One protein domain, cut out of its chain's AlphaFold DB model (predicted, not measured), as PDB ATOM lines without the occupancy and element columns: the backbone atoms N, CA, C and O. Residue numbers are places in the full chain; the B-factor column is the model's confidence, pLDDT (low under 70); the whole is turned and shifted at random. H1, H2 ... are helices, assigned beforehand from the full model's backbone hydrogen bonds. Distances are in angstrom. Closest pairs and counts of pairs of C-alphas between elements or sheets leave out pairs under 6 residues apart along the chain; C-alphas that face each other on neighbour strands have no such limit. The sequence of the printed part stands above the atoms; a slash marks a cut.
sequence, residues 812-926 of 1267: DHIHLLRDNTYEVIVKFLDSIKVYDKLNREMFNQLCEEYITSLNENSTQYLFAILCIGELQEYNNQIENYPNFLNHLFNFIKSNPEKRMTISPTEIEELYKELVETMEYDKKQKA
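Overview. This is residues 812 to 926 of the 1267 residues of an uncharacterized protein of Spathaspora sp. JA1 (UniProt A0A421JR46). A helical hairpin, H3 and H4 side by side, makes one part of the body; H2 packs on H4 about perpendicular to it, and H5 starts at the hairpin's end and runs through the middle of the domain, between H2 and H7. The longest helix, H7, crosses H5 at a steep tilt, and its residues 919 to 926 stick out; the short H1 packs on the first residues of H7. The printed part has 115 residues with seven named helices, H1 to H7 in order, and no named strand: it is all helix. It is compact, with a radius of gyration of the C-alphas of 14.6 A, and spans 49 by 33 by 23 A.

Arrangement. H1, residues 812 to 817, touches H2, residues 819 to 831, only at the corner, and only just, with 3 pairs of C-alphas within 8 A; the closest are those of Leu 816 and Tyr 822, 5.6 A apart. H1 also touches residues 904 to 907 of H7, residues 904 to 926, about perpendicular at 85 degrees; the closest C-alphas are those of Ile 814 and Pro 904, 6.2 A. Residues 821 to 825 of H2 touch residues 864 to 868 of H4, residues 861 to 877, about perpendicular at 75 degrees; the closest C-alphas are those of Val 824 and Ala 864, 6.1 A. H3, residues 840 to 853, and H4 form a helical hairpin, opposite ways at a shallow tilt of 4 degrees; the closest C-alphas are those of Asn 844 and Gln 872, 5.9 A. H5, residues 881 to 894, touches H4 only at the corner, and only just, with 3 pairs within 8 A; the closest C-alphas are those of Asn 875 and Tyr 881, 5.2 A. Residues 884 to 888 of H5 touch residues 907 to 914 of H7 at a steep tilt of 62 degrees, opposite ways; the closest C-alphas are those of Phe 884 and Tyr 911, 6.2 A. H6, residues 896 to 899, is close to H5 but not clearly touching, with the C-alphas of Ile 892 and Arg 899 closest at 6.0 A. H7 is apart from H2, H3, H4 and H6. In H3, H4, H5 and H7 every O i to N i+4 pair is within hydrogen-bond range; H2 has 8 of 9, H1 has 0 of 2 but 3 of 3 O i to N i+3 pairs, and H6 is too short for an O i to N i+4 pair.

Along the chain. H1 begins at C-alpha 812, (104.381, 79.710, 156.587). From first to last C-alpha H1 measures 10.1 A, H2 19.7 A, H3 20.2 A, H4 24.8 A, H5 19.7 A, H6 5.5 A and H7 33.6 A. H7 ends at C-alpha 926, (120.671, 90.720, 129.301).

Size, cuts and confidence. The C-alphas farthest apart, of Asn 857 and Ala 926, are 49.5 A apart. The printed part has no cut and no long link. The mean pLDDT of the printed part is 78.3; it is under 70 at residues 833 to 837, 857, 859 to 860, 900 and 921 to 926.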
ATOM      1  N   ASP A 812     104.893  81.046 156.260       78.00
ATOM      2  CA  ASP A 812     104.381  79.710 156.587       78.00
ATOM      3  C   ASP A 812     105.429  78.602 156.391       78.00
ATOM      4  O   ASP A 812     105.333  77.565 157.043       78.00
ATOM      5  N   HIS A 813     106.501  78.827 155.618       83.06
ATOM      6  CA  HIS A 813     107.579  77.846 155.394       83.06
ATOM      7  C   HIS A 813     108.374  77.500 156.661       83.06
ATOM      8  O   HIS A 813     109.165  76.556 156.666       83.06
ATOM      9  N   ILE A 814     108.134  78.210 157.768       81.38
ATOM     10  CA  ILE A 814     108.687  77.887 159.083       81.38
ATOM     11  C   ILE A 814     108.356  76.456 159.528       81.38
ATOM     12  O   ILE A 814     109.155  75.836 160.227       81.38
ATOM     13  N   HIS A 815     107.205  75.905 159.123       80.12
ATOM     14  CA  HIS A 815     106.821  74.545 159.500       80.12
ATOM     15  C   HIS A 815     107.643  73.477 158.750       80.12
ATOM     16  O   HIS A 815     107.894  72.413 159.313       80.12
ATOM     17  N   LEU A 816     108.151  73.774 157.544       80.94
ATOM     18  CA  LEU A 816     109.040  72.884 156.780       80.94
ATOM     19  C   LEU A 816     110.412  72.714 157.453       80.94
ATOM     20  O   LEU A 816     111.131  71.749 157.195       80.94
ATOM     21  N   LEU A 817     110.779  73.655 158.330       79.19
ATOM     22  CA  LEU A 817     112.030  73.650 159.093       79.19
ATOM     23  C   LEU A 817     111.908  72.928 160.447       79.19
ATOM     24  O   LEU A 817     112.920  72.690 161.117       79.19
ATOM     25  N   ARG A 818     110.683  72.556 160.839       76.00
ATOM     26  CA  ARG A 818     110.368  71.897 162.110       76.00
ATOM     27  C   ARG A 818     110.196  70.387 161.931       76.00
ATOM     28  O   ARG A 818     109.812  69.902 160.871       76.00
ATOM     29  N   ASP A 819     110.491  69.660 163.006       71.75
ATOM     30  CA  ASP A 819     110.195  68.234 163.176       71.75
ATOM     31  C   ASP A 819     110.694  67.323 162.030       71.75
ATOM     32  O   ASP A 819     111.717  67.590 161.389       71.75
ATOM     33  N   ASN A 820     109.985  66.210 161.806       72.75
ATOM     34  CA  ASN A 820     110.299  65.178 160.814       72.75
ATOM     35  C   ASN A 820     110.182  65.679 159.360       72.75
ATOM     36  O   ASN A 820     110.717  65.043 158.452       72.75
ATOM     37  N   THR A 821     109.508  66.811 159.130       77.81
ATOM     38  CA  THR A 821     109.324  67.433 157.809       77.81
ATOM     39  C   THR A 821     110.663  67.867 157.213       77.81
ATOM     40  O   THR A 821     110.957  67.572 156.055       77.81
ATOM     41  N   TYR A 822     111.530  68.466 158.035       81.94
ATOM     42  CA  TYR A 822     112.871  68.884 157.619       81.94
ATOM     43  C   TYR A 822     113.710  67.706 157.103       81.94
ATOM     44  O   TYR A 822     114.370  67.817 156.075       81.94
ATOM     45  N   GLU A 823     113.667  66.553 157.779       80.69
ATOM     46  CA  GLU A 823     114.459  65.378 157.384       80.69
ATOM     47  C   GLU A 823     114.012  64.787 156.047       80.69
ATOM     48  O   GLU A 823     114.844  64.342 155.253       80.69
ATOM     49  N   VAL A 824     112.702  64.784 155.786       81.62
ATOM     50  CA  VAL A 824     112.138  64.336 154.507       81.62
ATOM     51  C   VAL A 824     112.574  65.265 153.378       81.62
ATOM     52  O   VAL A 824     113.016  64.784 152.333       81.62
ATOM     53  N   ILE A 825     112.499  66.581 153.598       82.38
ATOM     54  CA  ILE A 825     112.849  67.585 152.587       82.38
ATOM     55  C   ILE A 825     114.356  67.596 152.322       82.38
ATOM     56  O   ILE A 825     114.763  67.669 151.167       82.38
ATOM     57  N   VAL A 826     115.203  67.440 153.344       81.50
ATOM     58  CA  VAL A 826     116.660  67.323 153.148       81.50
ATOM     59  C   VAL A 826     117.008  66.085 152.323       81.50
ATOM     60  O   VAL A 826     117.769  66.201 151.369       81.50
ATOM     61  N   LYS A 827     116.408  64.919 152.610       81.88
ATOM     62  CA  LYS A 827     116.631  63.699 151.807       81.88
ATOM     63  C   LYS A 827     116.206  63.877 150.350       81.88
ATOM     64  O   LYS A 827     116.890  63.396 149.450       81.88
ATOM     65  N   PHE A 828     115.105  64.588 150.122       84.62
ATOM     66  CA  PHE A 828     114.647  64.959 148.788       84.62
ATOM     67  C   PHE A 828     115.644  65.887 148.078       84.62
ATOM     68  O   PHE A 828     116.084  65.578 146.971       84.62
ATOM     69  N   LEU A 829     116.079  66.971 148.724       80.69
ATOM     70  CA  LEU A 829     117.045  67.916 148.156       80.69
ATOM     71  C   LEU A 829     118.410  67.260 147.877       80.69
ATOM     72  O   LEU A 829     119.002  67.504 146.824       80.69
ATOM     73  N   ASP A 830     118.873  66.375 148.763       80.19
ATOM     74  CA  ASP A 830     120.104  65.595 148.576       80.19
ATOM     75  C   ASP A 830     119.981  64.605 147.402       80.19
ATOM     76  O   ASP A 830     120.957  64.367 146.684       80.19
ATOM     77  N   SER A 831     118.784  64.055 147.161       76.38
ATOM     78  CA  SER A 831     118.528  63.144 146.035       76.38
ATOM     79  C   SER A 831     118.549  63.841 144.670       76.38
ATOM     80  O   SER A 831     118.904  63.215 143.672       76.38
ATOM     81  N   ILE A 832     118.244  65.143 144.624       71.88
ATOM     82  CA  ILE A 832     118.063  65.893 143.372       71.88
ATOM     83  C   ILE A 832     119.377  66.404 142.755       71.88
ATOM     84  O   ILE A 832     119.371  66.796 141.593       71.88
ATOM     85  N   LYS A 833     120.524  66.360 143.456       61.56
ATOM     86  CA  LYS A 833     121.798  66.965 142.988       61.56
ATOM     87  C   LYS A 833     121.559  68.349 142.364       61.56
ATOM     88  O   LYS A 833     121.693  68.527 141.159       61.56
ATOM     89  N   VAL A 834     121.158  69.292 143.215       56.09
ATOM     90  CA  VAL A 834     120.864  70.709 142.937       56.09
ATOM     91  C   VAL A 834     121.483  71.225 141.626       56.09
ATOM     92  O   VAL A 834     122.665  71.557 141.559       56.09
ATOM     93  N   TYR A 835     120.665  71.299 140.574       57.00
ATOM     94  CA  TYR A 835     120.989  72.041 139.359       57.00
ATOM     95  C   TYR A 835     120.600  73.506 139.580       57.00
ATOM     96  O   TYR A 835     119.435  73.791 139.846       57.00
ATOM     97  N   ASP A 836     121.535  74.443 139.398       56.53
ATOM     98  CA  ASP A 836     121.351  75.897 139.613       56.53
ATOM     99  C   ASP A 836     120.294  76.579 138.702       56.53
ATOM    100  O   ASP A 836     120.217  77.805 138.624       56.53
ATOM    101  N   LYS A 837     119.476  75.813 137.960       62.19
ATOM    102  CA  LYS A 837     118.467  76.315 137.009       62.19
ATOM    103  C   LYS A 837     117.242  75.397 136.903       62.19
ATOM    104  O   LYS A 837     116.878  74.971 135.809       62.19
ATOM    105  N   LEU A 838     116.604  75.075 138.025       71.81
ATOM    106  CA  LEU A 838     115.346  74.322 138.021       71.81
ATOM    107  C   LEU A 838     114.168  75.235 137.663       71.81
ATOM    108  O   LEU A 838     113.867  76.187 138.382       71.81
ATOM    109  N   ASN A 839     113.501  74.954 136.540       76.31
ATOM    110  CA  ASN A 839     112.233  75.600 136.204       76.31
ATOM    111  C   ASN A 839     111.063  74.919 136.951       76.31
ATOM    112  O   ASN A 839     111.212  73.828 137.509       76.31
ATOM    113  N   ARG A 840     109.891  75.571 136.971       80.06
ATOM    114  CA  ARG A 840     108.703  75.100 137.709       80.06
ATOM    115  C   ARG A 840     108.293  73.671 137.318       80.06
ATOM    116  O   ARG A 840     107.967  72.877 138.195       80.06
ATOM    117  N   GLU A 841     108.329  73.345 136.029       82.31
ATOM    118  CA  GLU A 841     107.893  72.048 135.491       82.31
ATOM    119  C   GLU A 841     108.871  70.919 135.837       82.31
ATOM    120  O   GLU A 841     108.449  69.861 136.297       82.31
ATOM    121  N   MET A 842     110.176  71.168 135.708       81.00
ATOM    122  CA  MET A 842     111.229  70.217 136.073       81.00
ATOM    123  C   MET A 842     111.233  69.924 137.574       81.00
ATOM    124  O   MET A 842     111.440  68.783 137.974       81.00
ATOM    125  N   PHE A 843     110.969  70.925 138.419       84.62
ATOM    126  CA  PHE A 843     110.868  70.704 139.862       84.62
ATOM    127  C   PHE A 843     109.679  69.803 140.222       84.62
ATOM    128  O   PHE A 843     109.824  68.895 141.038       84.62
ATOM    129  N   ASN A 844     108.523  69.994 139.575       85.75
ATOM    130  CA  ASN A 844     107.362  69.126 139.786       85.75
ATOM    131  C   ASN A 844     107.621  67.691 139.293       85.75
ATOM    132  O   ASN A 844     107.232  66.756 139.987       85.75
ATOM    133  N   GLN A 845     108.324  67.516 138.167       84.56
ATOM    134  CA  GLN A 845     108.740  66.194 137.672       84.56
ATOM    135  C   GLN A 845     109.676  65.482 138.655       84.56
ATOM    136  O   GLN A 845     109.460  64.317 138.966       84.56
ATOM    137  N   LEU A 846     110.655  66.186 139.228       84.12
ATOM    138  CA  LEU A 846     111.551  65.618 140.240       84.12
ATOM    139  C   LEU A 846     110.826  65.259 141.543       84.12
ATOM    140  O   LEU A 846     111.176  64.273 142.190       84.12
ATOM    141  N   CYS A 847     109.796  66.023 141.923       85.31
ATOM    142  CA  CYS A 847     108.909  65.651 143.027       85.31
ATOM    143  C   CYS A 847     108.195  64.318 142.740       85.31
ATOM    144  O   CYS A 847     108.161  63.448 143.608       85.31
ATOM    145  N   GLU A 848     107.672  64.126 141.526       84.81
ATOM    146  CA  GLU A 848     107.006  62.878 141.120       84.81
ATOM    147  C   GLU A 848     107.983  61.690 141.014       84.81
ATOM    148  O   GLU A 848     107.678  60.588 141.477       84.81
ATOM    149  N   GLU A 849     109.185  61.905 140.476       83.69
ATOM    150  CA  GLU A 849     110.256  60.898 140.425       83.69
ATOM    151  C   GLU A 849     110.704  60.477 141.831       83.69
ATOM    152  O   GLU A 849     110.879  59.290 142.115       83.69
ATOM    153  N   TYR A 850     110.819  61.429 142.760       83.62
ATOM    154  CA  TYR A 850     111.139  61.102 144.143       83.62
ATOM    155  C   TYR A 850     110.001  60.337 144.820       83.62
ATOM    156  O   TYR A 850     110.263  59.311 145.447       83.62
ATOM    157  N   ILE A 851     108.742  60.759 144.636       82.62
ATOM    158  CA  ILE A 851     107.563  60.050 145.162       82.62
ATOM    159  C   ILE A 851     107.519  58.601 144.659       82.62
ATOM    160  O   ILE A 851     107.265  57.690 145.444       82.62
ATOM    161  N   THR A 852     107.814  58.371 143.379       82.00
ATOM    162  CA  THR A 852     107.852  57.022 142.787       82.00
ATOM    163  C   THR A 852     109.061  56.194 143.236       82.00
ATOM    164  O   THR A 852     108.992  54.966 143.228       82.00
ATOM    165  N   SER A 853     110.144  56.834 143.690       81.31
ATOM    166  CA  SER A 853     111.316  56.161 144.275       81.31
ATOM    167  C   SER A 853     111.148  55.765 145.753       81.31
ATOM    168  O   SER A 853     111.938  54.968 146.274       81.31
ATOM    169  N   LEU A 854     110.140  56.306 146.448       82.88
ATOM    170  CA  LEU A 854     109.907  56.033 147.866       82.88
ATOM    171  C   LEU A 854     109.391  54.603 148.089       82.88
ATOM    172  O   LEU A 854     108.510  54.107 147.392       82.88
ATOM    173  N   ASN A 855     109.909  53.937 149.124       78.69
ATOM    174  CA  ASN A 855     109.490  52.582 149.483       78.69
ATOM    175  C   ASN A 855     108.081  52.586 150.099       78.69
ATOM    176  O   ASN A 855     107.913  53.021 151.241       78.69
ATOM    177  N   GLU A 856     107.105  52.030 149.378       77.06
ATOM    178  CA  GLU A 856     105.694  51.918 149.788       77.06
ATOM    179  C   GLU A 856     105.491  51.190 151.130       77.06
ATOM    180  O   GLU A 856     104.495  51.408 151.815       77.06
ATOM    181  N   ASN A 857     106.452  50.358 151.552       65.44
ATOM    182  CA  ASN A 857     106.391  49.617 152.816       65.44
ATOM    183  C   ASN A 857     106.966  50.391 154.020       65.44
ATOM    184  O   ASN A 857     107.008  49.858 155.130       65.44
ATOM    185  N   SER A 858     107.450  51.623 153.823       73.56
ATOM    186  CA  SER A 858     107.947  52.477 154.907       73.56
ATOM    187  C   SER A 858     106.791  53.120 155.674       73.56
ATOM    188  O   SER A 858     105.881  53.694 155.082       73.56
ATOM    189  N   THR A 859     106.863  53.137 157.007       67.12
ATOM    190  CA  THR A 859     105.901  53.869 157.851       67.12
ATOM    191  C   THR A 859     105.926  55.383 157.613       67.12
ATOM    192  O   THR A 859     104.966  56.069 157.950       67.12
ATOM    193  N   GLN A 860     106.992  55.905 156.994       69.44
ATOM    194  CA  GLN A 860     107.134  57.316 156.623       69.44
ATOM    195  C   GLN A 860     106.659  57.621 155.192       69.44
ATOM    196  O   GLN A 860     106.692  58.780 154.793       69.44
ATOM    197  N   TYR A 861     106.204  56.624 154.421       74.81
ATOM    198  CA  TYR A 861     105.830  56.782 153.008       74.81
ATOM    199  C   TYR A 861     104.721  57.824 152.797       74.81
ATOM    200  O   TYR A 861     104.901  58.779 152.047       74.81
ATOM    201  N   LEU A 862     103.602  57.696 153.521       73.50
ATOM    202  CA  LEU A 862     102.471  58.628 153.409       73.50
ATOM    203  C   LEU A 862     102.836  60.044 153.864       73.50
ATOM    204  O   LEU A 862     102.419  61.015 153.242       73.50
ATOM    205  N   PHE A 863     103.634  60.161 154.927       79.50
ATOM    206  CA  PHE A 863     104.111  61.453 155.416       79.50
ATOM    207  C   PHE A 863     105.037  62.122 154.394       79.50
ATOM    208  O   PHE A 863     104.866  63.295 154.089       79.50
ATOM    209  N   ALA A 864     105.952  61.356 153.792       79.25
ATOM    210  CA  ALA A 864     106.843  61.869 152.764       79.25
ATOM    211  C   ALA A 864     106.087  62.325 151.508       79.25
ATOM    212  O   ALA A 864     106.405  63.379 150.968       79.25
ATOM    213  N   ILE A 865     105.044  61.605 151.085       79.75
ATOM    214  CA  ILE A 865     104.178  62.042 149.978       79.75
ATOM    215  C   ILE A 865     103.488  63.367 150.298       79.75
ATOM    216  O   ILE A 865     103.453  64.243 149.440       79.75
ATOM    217  N   LEU A 866     102.955  63.526 151.512       80.19
ATOM    218  CA  LEU A 866     102.276  64.760 151.911       80.19
ATOM    219  C   LEU A 866     103.239  65.953 151.912       80.19
ATOM    220  O   LEU A 866     102.919  66.976 151.314       80.19
ATOM    221  N   CYS A 867     104.435  65.798 152.486       82.44
ATOM    222  CA  CYS A 867     105.440  66.862 152.500       82.44
ATOM    223  C   CYS A 867     105.913  67.242 151.088       82.44
ATOM    224  O   CYS A 867     106.102  68.417 150.799       82.44
ATOM    225  N   ILE A 868     106.108  66.269 150.190       84.50
ATOM    226  CA  ILE A 868     106.537  66.555 148.811       84.50
ATOM    227  C   ILE A 868     105.389  67.141 147.975       84.50
ATOM    228  O   ILE A 868     105.622  68.039 147.168       84.50
ATOM    229  N   GLY A 869     104.147  66.703 148.199       79.25
ATOM    230  CA  GLY A 869     102.961  67.301 147.577       79.25
ATOM    231  C   GLY A 869     102.767  68.766 147.978       79.25
ATOM    232  O   GLY A 869     102.438  69.599 147.137       79.25
ATOM    233  N   GLU A 870     103.064  69.104 149.231       83.94
ATOM    234  CA  GLU A 870     103.057  70.482 149.726       83.94
ATOM    235  C   GLU A 870     104.115  71.360 149.022       83.94
ATOM    236  O   GLU A 870     103.821  72.490 148.629       83.94
ATOM    237  N   LEU A 871     105.311  70.827 148.727       85.94
ATOM    238  CA  LEU A 871     106.315  71.543 147.922       85.94
ATOM    239  C   LEU A 871     105.843  71.816 146.483       85.94
ATOM    240  O   LEU A 871     106.166  72.868 145.929       85.94
ATOM    241  N   GLN A 872     105.084  70.902 145.869       83.44
ATOM    242  CA  GLN A 872     104.496  71.128 144.542       83.44
ATOM    243  C   GLN A 872     103.434  72.236 144.584       83.44
ATOM    244  O   GLN A 872     103.354  73.063 143.671       83.44
ATOM    245  N   GLU A 873     102.636  72.283 145.652       83.00
ATOM    246  CA  GLU A 873     101.632  73.325 145.850       83.00
ATOM    247  C   GLU A 873     102.288  74.704 146.015       83.00
ATOM    248  O   GLU A 873     101.921  75.649 145.311       83.00
ATOM    249  N   TYR A 874     103.338  74.804 146.834       85.94
ATOM    250  CA  TYR A 874     104.105  76.042 146.978       85.94
ATOM    251  C   TYR A 874     104.846  76.445 145.703       85.94
ATOM    252  O   TYR A 874     104.848  77.627 145.350       85.94
ATOM    253  N   ASN A 875     105.387  75.488 144.943       85.44
ATOM    254  CA  ASN A 875     106.014  75.764 143.651       85.44
ATOM    255  C   ASN A 875     105.040  76.418 142.658       85.44
ATOM    256  O   ASN A 875     105.456  77.252 141.853       85.44
ATOM    257  N   ASN A 876     103.743  76.099 142.733       80.56
ATOM    258  CA  ASN A 876     102.700  76.708 141.902       80.56
ATOM    259  C   ASN A 876     102.284  78.115 142.371       80.56
ATOM    260  O   ASN A 876     101.818  78.916 141.553       80.56
ATOM    261  N   GLN A 877     102.492  78.441 143.645       81.38
ATOM    262  CA  GLN A 877     102.087  79.718 144.242       81.38
ATOM    263  C   GLN A 877     103.220  80.754 144.294       81.38
ATOM    264  O   GLN A 877     102.956  81.946 144.147       81.38
ATOM    265  N   ILE A 878     104.472  80.320 144.462       81.88
ATOM    266  CA  ILE A 878     105.639  81.192 144.658       81.88
ATOM    267  C   ILE A 878     106.502  81.219 143.389       81.88
ATOM    268  O   ILE A 878     106.759  80.190 142.758       81.88
ATOM    269  N   GLU A 879     106.956  82.407 142.990       79.25
ATOM    270  CA  GLU A 879     107.837  82.576 141.833       79.25
ATOM    271  C   GLU A 879     109.283  82.190 142.192       79.25
ATOM    272  O   GLU A 879     109.791  82.554 143.246       79.25
ATOM    273  N   ASN A 880     109.972  81.448 141.318       78.56
ATOM    274  CA  ASN A 880     111.334  80.938 141.564       78.56
ATOM    275  C   ASN A 880     111.472  80.098 142.856       78.56
ATOM    276  O   ASN A 880     112.545  80.038 143.461       78.56
ATOM    277  N   TYR A 881     110.393  79.415 143.251       85.62
ATOM    278  CA  TYR A 881     110.317  78.610 144.469       85.62
ATOM    279  C   TYR A 881     111.462  77.601 144.678       85.62
ATOM    280  O   TYR A 881     111.988  77.546 145.789       85.62
ATOM    281  N   PRO A 882     111.935  76.852 143.656       84.12
ATOM    282  CA  PRO A 882     113.026  75.894 143.850       84.12
ATOM    283  C   PRO A 882     114.325  76.557 144.333       84.12
ATOM    284  O   PRO A 882     115.029  76.010 145.183       84.12
ATOM    285  N   ASN A 883     114.616  77.766 143.841       82.12
ATOM    286  CA  ASN A 883     115.788  78.534 144.257       82.12
ATOM    287  C   ASN A 883     115.624  79.054 145.689       82.12
ATOM    288  O   ASN A 883     116.582  79.031 146.456       82.12
ATOM    289  N   PHE A 884     114.409  79.471 146.061       86.88
ATOM    290  CA  PHE A 884     114.085  79.877 147.428       86.88
ATOM    291  C   PHE A 884     114.226  78.730 148.421       86.88
ATOM    292  O   PHE A 884     114.898  78.891 149.436       86.88
ATOM    293  N   LEU A 885     113.671  77.561 148.103       86.19
ATOM    294  CA  LEU A 885     113.778  76.378 148.947       86.19
ATOM    295  C   LEU A 885     115.249  75.981 149.151       86.19
ATOM    296  O   LEU A 885     115.680  75.751 150.279       86.19
ATOM    297  N   ASN A 886     116.046  75.979 148.080       82.19
ATOM    298  CA  ASN A 886     117.476  75.693 148.168       82.19
ATOM    299  C   ASN A 886     118.228  76.752 148.996       82.19
ATOM    300  O   ASN A 886     119.047  76.408 149.846       82.19
ATOM    301  N   HIS A 887     117.935  78.041 148.801       82.69
ATOM    302  CA  HIS A 887     118.557  79.126 149.562       82.69
ATOM    303  C   HIS A 887     118.216  79.044 151.058       82.69
ATOM    304  O   HIS A 887     119.113  79.120 151.897       82.69
ATOM    305  N   LEU A 888     116.949  78.782 151.394       85.50
ATOM    306  CA  LEU A 888     116.475  78.613 152.767       85.50
ATOM    307  C   LEU A 888     117.167  77.434 153.463       85.50
ATOM    308  O   LEU A 888     117.679  77.574 154.574       85.50
ATOM    309  N   PHE A 889     117.239  76.274 152.809       83.75
ATOM    310  CA  PHE A 889     117.867  75.094 153.405       83.75
ATOM    311  C   PHE A 889     119.395  75.214 153.478       83.75
ATOM    312  O   PHE A 889     119.976  74.754 154.459       83.75
ATOM    313  N   ASN A 890     120.049  75.894 152.530       81.00
ATOM    314  CA  ASN A 890     121.483  76.204 152.621       81.00
ATOM    315  C   ASN A 890     121.790  77.209 153.738       81.00
ATOM    316  O   ASN A 890     122.784  77.047 154.451       81.00
ATOM    317  N   PHE A 891     120.923  78.202 153.943       82.94
ATOM    318  CA  PHE A 891     121.022  79.143 155.056       82.94
ATOM    319  C   PHE A 891     120.913  78.428 156.408       82.94
ATOM    320  O   PHE A 891     121.762  78.630 157.275       82.94
ATOM    321  N   ILE A 892     119.934  77.529 156.564       83.69
ATOM    322  CA  ILE A 892     119.759  76.725 157.784       83.69
ATOM    323  C   ILE A 892     120.889  75.703 157.965       83.69
ATOM    324  O   ILE A 892     121.350  75.494 159.083       83.69
ATOM    325  N   LYS A 893     121.394  75.097 156.884       80.88
ATOM    326  CA  LYS A 893     122.554  74.190 156.931       80.88
ATOM    327  C   LYS A 893     123.832  74.910 157.373       80.88
ATOM    328  O   LYS A 893     124.661  74.306 158.044       80.88
ATOM    329  N   SER A 894     123.968  76.188 157.017       80.25
ATOM    330  CA  SER A 894     125.097  77.042 157.416       80.25
ATOM    331  C   SER A 894     124.933  77.647 158.818       80.25
ATOM    332  O   SER A 894     125.933  78.013 159.424       80.25
ATOM    333  N   ASN A 895     123.699  77.727 159.334       79.31
ATOM    334  CA  ASN A 895     123.346  78.312 160.636       79.31
ATOM    335  C   ASN A 895     122.380  77.378 161.404       79.31
ATOM    336  O   ASN A 895     121.182  77.676 161.524       79.31
ATOM    337  N   PRO A 896     122.849  76.213 161.890       78.50
ATOM    338  CA  PRO A 896     121.992  75.184 162.485       78.50
ATOM    339  C   PRO A 896     121.240  75.659 163.739       78.50
ATOM    340  O   PRO A 896     120.128  75.198 164.001       78.50
ATOM    341  N   GLU A 897     121.792  76.614 164.487       76.25
ATOM    342  CA  GLU A 897     121.159  77.249 165.647       76.25
ATOM    343  C   GLU A 897     119.873  78.009 165.294       76.25
ATOM    344  O   GLU A 897     118.963  78.085 166.120       76.25
ATOM    345  N   LYS A 898     119.741  78.498 164.051       77.00
ATOM    346  CA  LYS A 898     118.539  79.208 163.595       77.00
ATOM    347  C   LYS A 898     117.365  78.287 163.264       77.00
ATOM    348  O   LYS A 898     116.245  78.775 163.126       77.00
ATOM    349  N   ARG A 899     117.563  76.964 163.196       71.88
ATOM    350  CA  ARG A 899     116.516  75.994 162.817       71.88
ATOM    351  C   ARG A 899     115.249  76.087 163.678       71.88
ATOM    352  O   ARG A 899     114.152  75.921 163.156       71.88
ATOM    353  N   MET A 900     115.387  76.351 164.980       68.06
ATOM    354  CA  MET A 900     114.249  76.429 165.912       68.06
ATOM    355  C   MET A 900     113.829  77.861 166.268       68.06
ATOM    356  O   MET A 900     112.769  78.051 166.862       68.06
ATOM    357  N   THR A 901     114.641  78.862 165.923       75.69
ATOM    358  CA  THR A 901     114.447  80.254 166.359       75.69
ATOM    359  C   THR A 901     114.132  81.217 165.223       75.69
ATOM    360  O   THR A 901     113.775  82.357 165.511       75.69
ATOM    361  N   ILE A 902     114.265  80.794 163.959       81.06
ATOM    362  CA  ILE A 902     113.952  81.638 162.804       81.06
ATOM    363  C   ILE A 902     112.480  82.058 162.836       81.06
ATOM    364  O   ILE A 902     111.580  81.237 163.011       81.06
ATOM    365  N   SER A 903     112.239  83.356 162.706       81.19
ATOM    366  CA  SER A 903     110.905  83.949 162.687       81.19
ATOM    367  C   SER A 903     110.306  83.945 161.270       81.19
ATOM    368  O   SER A 903     111.052  83.999 160.291       81.19
ATOM    369  N   PRO A 904     108.966  83.949 161.117       78.75
ATOM    370  CA  PRO A 904     108.327  84.065 159.800       78.75
ATOM    371  C   PRO A 904     108.777  85.309 159.018       78.75
ATOM    372  O   PRO A 904     108.937  85.257 157.803       78.75
ATOM    373  N   THR A 905     109.055  86.410 159.721       76.94
ATOM    374  CA  THR A 905     109.573  87.657 159.143       76.94
ATOM    375  C   THR A 905     110.990  87.521 158.584       76.94
ATOM    376  O   THR A 905     111.272  88.076 157.529       76.94
ATOM    377  N   GLU A 906     111.869  86.745 159.228       81.50
ATOM    378  CA  GLU A 906     113.225  86.492 158.711       81.50
ATOM    379  C   GLU A 906     113.198  85.620 157.443       81.50
ATOM    380  O   GLU A 906     113.999  85.824 156.534       81.50
ATOM    381  N   ILE A 907     112.258  84.672 157.342       84.38
ATOM    382  CA  ILE A 907     112.074  83.855 156.128       84.38
ATOM    383  C   ILE A 907     111.616  84.729 154.949       84.38
ATOM    384  O   ILE A 907     112.080  84.556 153.821       84.38
ATOM    385  N   GLU A 908     110.737  85.702 155.206       83.81
ATOM    386  CA  GLU A 908     110.299  86.672 154.197       83.81
ATOM    387  C   GLU A 908     111.429  87.600 153.729       83.81
ATOM    388  O   GLU A 908     111.482  87.955 152.549       83.81
ATOM    389  N   GLU A 909     112.336  87.992 154.625       84.12
ATOM    390  CA  GLU A 909     113.523  88.782 154.279       84.12
ATOM    391  C   GLU A 909     114.488  87.994 153.381       84.12
ATOM    392  O   GLU A 909     114.923  88.526 152.359       84.12
ATOM    393  N   LEU A 910     114.724  86.710 153.673       84.56
ATOM    394  CA  LEU A 910     115.546  85.826 152.832       84.56
ATOM    395  C   LEU A 910     114.978  85.661 151.416       84.56
ATOM    396  O   LEU A 910     115.722  85.648 150.434       84.56
ATOM    397  N   TYR A 911     113.653  85.549 151.284       85.75
ATOM    398  CA  TYR A 911     113.022  85.485 149.965       85.75
ATOM    399  C   TYR A 911     113.211  86.790 149.178       85.75
ATOM    400  O   TYR A 911     113.512  86.748 147.985       85.75
ATOM    401  N   LYS A 912     113.077  87.951 149.836       84.12
ATOM    402  CA  LYS A 912     113.294  89.259 149.195       84.12
ATOM    403  C   LYS A 912     114.730  89.413 148.695       84.12
ATOM    404  O   LYS A 912     114.918  89.803 147.547       84.12
ATOM    405  N   GLU A 913     115.719  89.037 149.505       83.81
ATOM    406  CA  GLU A 913     117.138  89.079 149.125       83.81
ATOM    407  C   GLU A 913     117.435  88.185 147.904       83.81
ATOM    408  O   GLU A 913     118.138  88.584 146.969       83.81
ATOM    409  N   LEU A 914     116.831  86.993 147.842       82.50
ATOM    410  CA  LEU A 914     116.975  86.103 146.691       82.50
ATOM    411  C   LEU A 914     116.356  86.685 145.408       82.50
ATOM    412  O   LEU A 914     116.928  86.567 144.323       82.50
ATOM    413  N   VAL A 915     115.175  87.300 145.498       81.81
ATOM    414  CA  VAL A 915     114.528  87.915 144.328       81.81
ATOM    415  C   VAL A 915     115.369  89.086 143.812       81.81
ATOM    416  O   VAL A 915     115.623  89.166 142.609       81.81
ATOM    417  N   GLU A 916     115.884  89.931 144.709       81.12
ATOM    418  CA  GLU A 916     116.755  91.058 144.355       81.12
ATOM    419  C   GLU A 916     118.054  90.600 143.666       81.12
ATOM    420  O   GLU A 916     118.455  91.173 142.646       81.12
ATOM    421  N   THR A 917     118.687  89.529 144.159       79.44
ATOM    422  CA  THR A 917     119.906  88.965 143.550       79.44
ATOM    423  C   THR A 917     119.642  88.339 142.178       79.44
ATOM    424  O   THR A 917     120.390  88.586 141.229       79.44
ATOM    425  N   MET A 918     118.540  87.602 142.006       74.62
ATOM    426  CA  MET A 918     118.178  87.034 140.701       74.62
ATOM    427  C   MET A 918     117.796  88.101 139.666       74.62
ATOM    428  O   MET A 918     118.092  87.942 138.477       74.62
ATOM    429  N   GLU A 919     117.150  89.192 140.081       76.00
ATOM    430  CA  GLU A 919     116.858  90.324 139.195       76.00
ATOM    431  C   GLU A 919     118.128  91.054 138.746       76.00
ATOM    432  O   GLU A 919     118.224  91.474 137.587       76.00
ATOM    433  N   TYR A 920     119.122  91.176 139.631       70.81
ATOM    434  CA  TYR A 920     120.428  91.744 139.304       70.81
ATOM    435  C   TYR A 920     121.178  90.895 138.261       70.81
ATOM    436  O   TYR A 920     121.648  91.421 137.248       70.81
ATOM    437  N   ASP A 921     121.191  89.572 138.430       67.38
ATOM    438  CA  ASP A 921     121.833  88.638 137.497       67.38
ATOM    439  C   ASP A 921     121.142  88.577 136.128       67.38
ATOM    440  O   ASP A 921     121.805  88.473 135.089       67.38
ATOM    441  N   LYS A 922     119.803  88.663 136.094       69.31
ATOM    442  CA  LYS A 922     119.036  88.757 134.840       69.31
ATOM    443  C   LYS A 922     119.378  90.042 134.078       69.31
ATOM    444  O   LYS A 922     119.535  89.988 132.859       69.31
ATOM    445  N   LYS A 923     119.573  91.166 134.782       64.62
ATOM    446  CA  LYS A 923     120.030  92.437 134.187       64.62
ATOM    447  C   LYS A 923     121.447  92.318 133.619       64.62
ATOM    448  O   LYS A 923     121.668  92.743 132.489       64.62
ATOM    449  N   GLN A 924     122.384  91.680 134.325       57.31
ATOM    450  CA  GLN A 924     123.747  91.478 133.813       57.31
ATOM    451  C   GLN A 924     123.811  90.544 132.592       57.31
ATOM    452  O   GLN A 924     124.529  90.828 131.634       57.31
ATOM    453  N   LYS A 925     123.035  89.452 132.579       56.84
ATOM    454  CA  LYS A 925     122.991  88.517 131.437       56.84
ATOM    455  C   LYS A 925     122.297  89.113 130.210       56.84
ATOM    456  O   LYS A 925     122.715  88.826 129.092       56.84
ATOM    457  N   ALA A 926     121.300  89.978 130.397       51.56
ATOM    458  CA  ALA A 926     120.671  90.720 129.301       51.56
ATOM    459  C   ALA A 926     121.642  91.708 128.626       51.56
ATOM    460  O   ALA A 926     121.582  91.879 127.411       51.56
TER     461      ALA A 926